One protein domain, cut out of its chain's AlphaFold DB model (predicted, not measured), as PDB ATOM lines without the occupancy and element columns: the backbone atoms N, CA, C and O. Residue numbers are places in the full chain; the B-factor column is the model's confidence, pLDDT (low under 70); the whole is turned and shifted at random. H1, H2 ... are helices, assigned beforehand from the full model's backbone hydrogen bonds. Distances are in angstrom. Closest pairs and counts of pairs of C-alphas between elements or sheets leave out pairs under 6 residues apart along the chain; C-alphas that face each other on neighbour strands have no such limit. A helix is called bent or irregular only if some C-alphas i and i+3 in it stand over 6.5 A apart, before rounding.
ATOM      1  N   THR A   2     -12.831  34.095 -19.780       66.81
ATOM      2  CA  THR A   2     -12.973  35.514 -19.370       66.81
ATOM      3  C   THR A   2     -12.651  35.791 -17.894       66.81
ATOM      4  O   THR A   2     -12.018  36.795 -17.584       66.81
ATOM      5  N   LEU A   3     -13.008  34.877 -16.986       66.44
ATOM      6  CA  LEU A   3     -12.765  35.034 -15.545       66.44
ATOM      7  C   LEU A   3     -11.267  35.078 -15.177       66.44
ATOM      8  O   LEU A   3     -10.858  35.834 -14.302       66.44
ATOM      9  N   ILE A   4     -10.445  34.288 -15.877       69.81
ATOM     10  CA  ILE A   4      -9.001  34.171 -15.616       69.81
ATOM     11  C   ILE A   4      -8.276  35.457 -16.038       69.81
ATOM     12  O   ILE A   4      -7.401  35.938 -15.322       69.81
ATOM     13  N   ALA A   5      -8.679  36.056 -17.163       68.19
ATOM     14  CA  ALA A   5      -8.116  37.319 -17.637       68.19
ATOM     15  C   ALA A   5      -8.431  38.493 -16.688       68.19
ATOM     16  O   ALA A   5      -7.558  39.315 -16.420       68.19
ATOM     17  N   LEU A   6      -9.649  38.536 -16.130       76.69
ATOM     18  CA  LEU A   6     -10.046  39.551 -15.144       76.69
ATOM     19  C   LEU A   6      -9.263  39.422 -13.826       76.69
ATOM     20  O   LEU A   6      -8.826  40.431 -13.274       76.69
ATOM     21  N   LEU A   7      -9.003  38.193 -13.366       75.00
ATOM     22  CA  LEU A   7      -8.142  37.936 -12.206       75.00
ATOM     23  C   LEU A   7      -6.702  38.416 -12.450       75.00
ATOM     24  O   LEU A   7      -6.143  39.109 -11.600       75.00
ATOM     25  N   GLY A   8      -6.132  38.137 -13.627       74.12
ATOM     26  CA  GLY A   8      -4.788  38.597 -14.001       74.12
ATOM     27  C   GLY A   8      -4.644  40.124 -13.996       74.12
ATOM     28  O   GLY A   8      -3.694  40.652 -13.421       74.12
ATOM     29  N   LEU A   9      -5.626  40.839 -14.555       73.94
ATOM     30  CA  LEU A   9      -5.657  42.307 -14.561       73.94
ATOM     31  C   LEU A   9      -5.782  42.905 -13.152       73.94
ATOM     32  O   LEU A   9      -5.106  43.887 -12.846       73.94
ATOM     33  N   SER A  10      -6.590  42.297 -12.275       77.38
ATOM     34  CA  SER A  10      -6.734  42.764 -10.888       77.38
ATOM     35  C   SER A  10      -5.447  42.593 -10.067       77.38
ATOM     36  O   SER A  10      -5.098  43.466  -9.274       77.38
ATOM     37  N   CYS A  11      -4.675  41.529 -10.319       73.12
ATOM     38  CA  CYS A  11      -3.405  41.286  -9.632       73.12
ATOM     39  C   CYS A  11      -2.334  42.326  -9.999       73.12
ATOM     40  O   CYS A  11      -1.576  42.762  -9.131       73.12
ATOM     41  N   SER A  12      -2.287  42.767 -11.262       72.00
ATOM     42  CA  SER A  12      -1.339  43.801 -11.700       72.00
ATOM     43  C   SER A  12      -1.631  45.181 -11.103       72.00
ATOM     44  O   SER A  12      -0.688  45.910 -10.803       72.00
ATOM     45  N   GLN A  13      -2.903  45.536 -10.888       73.19
ATOM     46  CA  GLN A  13      -3.269  46.813 -10.258       73.19
ATOM     47  C   GLN A  13      -2.862  46.861  -8.782       73.19
ATOM     48  O   GLN A  13      -2.314  47.862  -8.329       73.19
ATOM     49  N   VAL A  14      -3.066  45.762  -8.050       71.62
ATOM     50  CA  VAL A  14      -2.665  45.665  -6.638       71.62
ATOM     51  C   VAL A  14      -1.146  45.774  -6.493       71.62
ATOM     52  O   VAL A  14      -0.668  46.452  -5.591       71.62
ATOM     53  N   TYR A  15      -0.374  45.182  -7.411       71.25
ATOM     54  CA  TYR A  15       1.090  45.220  -7.358       71.25
ATOM     55  C   TYR A  15       1.676  46.637  -7.499       71.25
ATOM     56  O   TYR A  15       2.709  46.928  -6.903       71.25
ATOM     57  N   MET A  16       1.018  47.536  -8.242       69.94
ATOM     58  CA  MET A  16       1.483  48.923  -8.410       69.94
ATOM     59  C   MET A  16       1.191  49.834  -7.208       69.94
ATOM     60  O   MET A  16       1.734  50.932  -7.143       69.94
ATOM     61  N   SER A  17       0.360  49.401  -6.259       74.75
ATOM     62  CA  SER A  17      -0.078  50.214  -5.114       74.75
ATOM     63  C   SER A  17       0.767  50.011  -3.845       74.75
ATOM     64  O   SER A  17       0.418  50.553  -2.799       74.75
ATOM     65  N   ILE A  18       1.823  49.198  -3.893       75.19
ATOM     66  CA  ILE A  18       2.514  48.712  -2.693       75.19
ATOM     67  C   ILE A  18       3.922  49.308  -2.611       75.19
ATOM     68  O   ILE A  18       4.783  48.990  -3.431       75.19
ATOM     69  N   GLU A  19       4.182  50.123  -1.590       82.06
ATOM     70  CA  GLU A  19       5.489  50.770  -1.378       82.06
ATOM     71  C   GLU A  19       6.390  49.993  -0.400       82.06
ATOM     72  O   GLU A  19       7.617  50.128  -0.427       82.06
ATOM     73  N   SER A  20       5.820  49.131   0.452       82.62
ATOM     74  CA  SER A  20       6.564  48.434   1.506       82.62
ATOM     75  C   SER A  20       6.906  46.982   1.166       82.62
ATOM     76  O   SER A  20       6.064  46.179   0.764       82.62
ATOM     77  N   LYS A  21       8.146  46.569   1.465       81.06
ATOM     78  CA  LYS A  21       8.599  45.171   1.313       81.06
ATOM     79  C   LYS A  21       7.783  44.168   2.142       81.06
ATOM     80  O   LYS A  21       7.673  43.008   1.743       81.06
ATOM     81  N   ASN A  22       7.225  44.587   3.280       82.31
ATOM     82  CA  ASN A  22       6.391  43.714   4.115       82.31
ATOM     83  C   ASN A  22       4.989  43.528   3.523       82.31
ATOM     84  O   ASN A  22       4.439  42.431   3.590       82.31
ATOM     85  N   GLU A  23       4.450  44.562   2.883       79.12
ATOM     86  CA  GLU A  23       3.161  44.508   2.192       79.12
ATOM     87  C   GLU A  23       3.238  43.611   0.950       79.12
ATOM     88  O   GLU A  23       2.342  42.801   0.730       79.12
ATOM     89  N   ILE A  24       4.356  43.643   0.211       82.25
ATOM     90  CA  ILE A  24       4.579  42.742  -0.935       82.25
ATOM     91  C   ILE A  24       4.534  41.275  -0.490       82.25
ATOM     92  O   ILE A  24       3.885  40.448  -1.132       82.25
ATOM     93  N   ARG A  25       5.195  40.939   0.628       78.44
ATOM     94  CA  ARG A  25       5.175  39.569   1.170       78.44
ATOM     95  C   ARG A  25       3.761  39.142   1.550       78.44
ATOM     96  O   ARG A  25       3.361  38.031   1.217       78.44
ATOM     97  N   LEU A  26       3.005  40.016   2.213       83.56
ATOM     98  CA  LEU A  26       1.634  39.726   2.628       83.56
ATOM     99  C   LEU A  26       0.711  39.497   1.423       83.56
ATOM    100  O   LEU A  26      -0.028  38.515   1.393       83.56
ATOM    101  N   VAL A  27       0.795  40.356   0.407       83.81
ATOM    102  CA  VAL A  27      -0.016  40.241  -0.813       83.81
ATOM    103  C   VAL A  27       0.325  38.970  -1.587       83.81
ATOM    104  O   VAL A  27      -0.581  38.276  -2.048       83.81
ATOM    105  N   ALA A  28       1.606  38.601  -1.661       80.75
ATOM    106  CA  ALA A  28       2.017  37.337  -2.260       80.75
ATOM    107  C   ALA A  28       1.403  36.126  -1.532       80.75
ATOM    108  O   ALA A  28       0.858  35.237  -2.188       80.75
ATOM    109  N   TYR A  29       1.410  36.103  -0.192       86.19
ATOM    110  CA  TYR A  29       0.778  35.022   0.575       86.19
ATOM    111  C   TYR A  29      -0.733  34.929   0.334       86.19
ATOM    112  O   TYR A  29      -1.262  33.826   0.163       86.19
ATOM    113  N   ILE A  30      -1.427  36.066   0.275       85.88
ATOM    114  CA  ILE A  30      -2.872  36.110   0.014       85.88
ATOM    115  C   ILE A  30      -3.184  35.585  -1.395       85.88
ATOM    116  O   ILE A  30      -4.064  34.736  -1.547       85.88
ATOM    117  N   LEU A  31      -2.438  36.023  -2.414       84.19
ATOM    118  CA  LEU A  31      -2.634  35.585  -3.800       84.19
ATOM    119  C   LEU A  31      -2.390  34.084  -3.981       84.19
ATOM    120  O   LEU A  31      -3.185  33.410  -4.637       84.19
ATOM    121  N   VAL A  32      -1.334  33.544  -3.368       85.56
ATOM    122  CA  VAL A  32      -1.051  32.100  -3.397       85.56
ATOM    123  C   VAL A  32      -2.177  31.317  -2.722       85.56
ATOM    124  O   VAL A  32      -2.660  30.332  -3.281       85.56
ATOM    125  N   THR A  33      -2.649  31.779  -1.562       86.44
ATOM    126  CA  THR A  33      -3.742  31.125  -0.827       86.44
ATOM    127  C   THR A  33      -5.036  31.114  -1.641       86.44
ATOM    128  O   THR A  33      -5.672  30.070  -1.765       86.44
ATOM    129  N   LEU A  34      -5.401  32.245  -2.257       84.81
ATOM    130  CA  LEU A  34      -6.576  32.340  -3.129       84.81
ATOM    131  C   LEU A  34      -6.455  31.430  -4.356       84.81
ATOM    132  O   LEU A  34      -7.424  30.763  -4.714       84.81
ATOM    133  N   CYS A  35      -5.275  31.358  -4.973       85.00
ATOM    134  CA  CYS A  35      -5.034  30.487  -6.123       85.00
ATOM    135  C   CYS A  35      -5.239  29.005  -5.768       85.00
ATOM    136  O   CYS A  35      -5.966  28.304  -6.471       85.00
ATOM    137  N   ILE A  36      -4.680  28.545  -4.643       86.56
ATOM    138  CA  ILE A  36      -4.867  27.169  -4.152       86.56
ATOM    139  C   ILE A  36      -6.349  26.889  -3.875       86.56
ATOM    140  O   ILE A  36      -6.863  25.841  -4.259       86.56
ATOM    141  N   LEU A  37      -7.056  27.832  -3.252       87.50
ATOM    142  CA  LEU A  37      -8.467  27.674  -2.899       87.50
ATOM    143  C   LEU A  37      -9.359  27.564  -4.149       87.50
ATOM    144  O   LEU A  37     -10.256  26.725  -4.196       87.50
ATOM    145  N   VAL A  38      -9.059  28.335  -5.199       85.12
ATOM    146  CA  VAL A  38      -9.725  28.218  -6.507       85.12
ATOM    147  C   VAL A  38      -9.429  26.871  -7.168       85.12
ATOM    148  O   VAL A  38     -10.353  26.245  -7.683       85.12
ATOM    149  N   LEU A  39      -8.180  26.394  -7.132       83.31
ATOM    150  CA  LEU A  39      -7.823  25.076  -7.671       83.31
ATOM    151  C   LEU A  39      -8.563  23.943  -6.943       83.31
ATOM    152  O   LEU A  39      -9.065  23.039  -7.602       83.31
ATOM    153  N   LEU A  40      -8.709  24.024  -5.615       80.56
ATOM    154  CA  LEU A  40      -9.476  23.053  -4.823       80.56
ATOM    155  C   LEU A  40     -10.979  23.074  -5.147       80.56
ATOM    156  O   LEU A  40     -11.613  22.022  -5.191       80.56
ATOM    157  N   ILE A  41     -11.566  24.249  -5.395       78.44
ATOM    158  CA  ILE A  41     -12.977  24.355  -5.804       78.44
ATOM    159  C   ILE A  41     -13.173  23.815  -7.225       78.44
ATOM    160  O   ILE A  41     -14.151  23.110  -7.481       78.44
ATOM    161  N   LEU A  42     -12.259  24.115  -8.151       78.44
ATOM    162  CA  LEU A  42     -12.293  23.557  -9.506       78.44
ATOM    163  C   LEU A  42     -12.127  22.032  -9.483       78.44
ATOM    164  O   LEU A  42     -12.850  21.349 -10.201       78.44
ATOM    165  N   ASP A  43     -11.275  21.486  -8.614       72.50
ATOM    166  CA  ASP A  43     -11.165  20.040  -8.386       72.50
ATOM    167  C   ASP A  43     -12.513  19.418  -7.969       72.50
ATOM    168  O   ASP A  43     -12.982  18.441  -8.554       72.50
ATOM    169  N   GLN A  44     -13.226  20.057  -7.039       64.62
ATOM    170  CA  GLN A  44     -14.524  19.565  -6.562       64.62
ATOM    171  C   GLN A  44     -15.697  19.782  -7.523       64.62
ATOM    172  O   GLN A  44     -16.691  19.070  -7.414       64.62
ATOM    173  N   THR A  45     -15.631  20.762  -8.423       67.31
ATOM    174  CA  THR A  45     -16.761  21.124  -9.305       67.31
ATOM    175  C   THR A  45     -16.592  20.654 -10.743       67.31
ATOM    176  O   THR A  45     -17.586  20.392 -11.414       67.31
ATOM    177  N   VAL A  46     -15.351  20.545 -11.222       63.06
ATOM    178  CA  VAL A  46     -15.027  20.129 -12.594       63.06
ATOM    179  C   VAL A  46     -14.653  18.649 -12.648       63.06
ATOM    180  O   VAL A  46     -15.036  17.972 -13.599       63.06
ATOM    181  N   PHE A  47     -13.934  18.126 -11.644       55.44
ATOM    182  CA  PHE A  47     -13.414  16.749 -11.672       55.44
ATOM    183  C   PHE A  47     -14.205  15.752 -10.830       55.44
ATOM    184  O   PHE A  47     -14.136  14.553 -11.101       55.44
ATOM    185  N   ARG A  48     -15.018  16.207  -9.872       49.00
ATOM    186  CA  ARG A  48     -16.152  15.389  -9.440       49.00
ATOM    187  C   ARG A  48     -17.294  15.669 -10.404       49.00
ATOM    188  O   ARG A  48     -17.844  16.769 -10.345       49.00
TER     189      ARG A  48
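AT A GLANCE: This is residues 2 to 48 of the 165 residues of an uncharacterized protein of Ferriphaselus amnicola (UniProt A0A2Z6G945). One long, straight helix, H2, has a shorter helix, H1, folded back alongside it at a clear spacing; the two are joined at one end by residues 16 to 20 and make a narrow, flat V that is open at the other end. The two helices come near each other only close to the joined end, and residues 2 to 10 of H1 and residues 32 to 48, of which 32 to 47 belong to H2, stand free. The printed part has 47 residues with two named helices, H1 then H2, and no named strand, and its class is all helix. It is loose, with a radius of gyration of the C-alphas of 13.1 A, and flat, spanning 42 by 22 by 5 A.

IN THESE COORDINATES: H2, the longest helix, is residues 21 to 47 and measures 38.2 A from C-alpha 21 at (8.599, 45.171, 1.313) to C-alpha 47 at (-13.414, 16.749, -11.672). H1 is residues 2 to 15 and measures 20.9 A, beginning with C-alpha 2 at (-12.973, 35.514, -19.370). Neither helix is bent.

HOW THE PARTS SIT: H1 and H2 are close but not clearly touching, with 1 pair of C-alphas within 8 A. Their closest C-alphas are those of Tyr 15 and Ile 24, 7.7 A apart. Their lines stand at a shallow tilt of 12 degrees, and they run opposite ways. Their centres are 13.1 A apart. In H1 and H2, every O i to N i+4 pair is within hydrogen-bond range.

THE WHOLE: The two C-alphas farthest apart are those of Glu 19 and Arg 48, at 42.3 A. The printed part has no cut, and the link from H1 to H2, 5 residues, is tight. The mean pLDDT of the printed part is 76.5; residues 2 to 5, residue 16 and residues 44 to 48 are under 70.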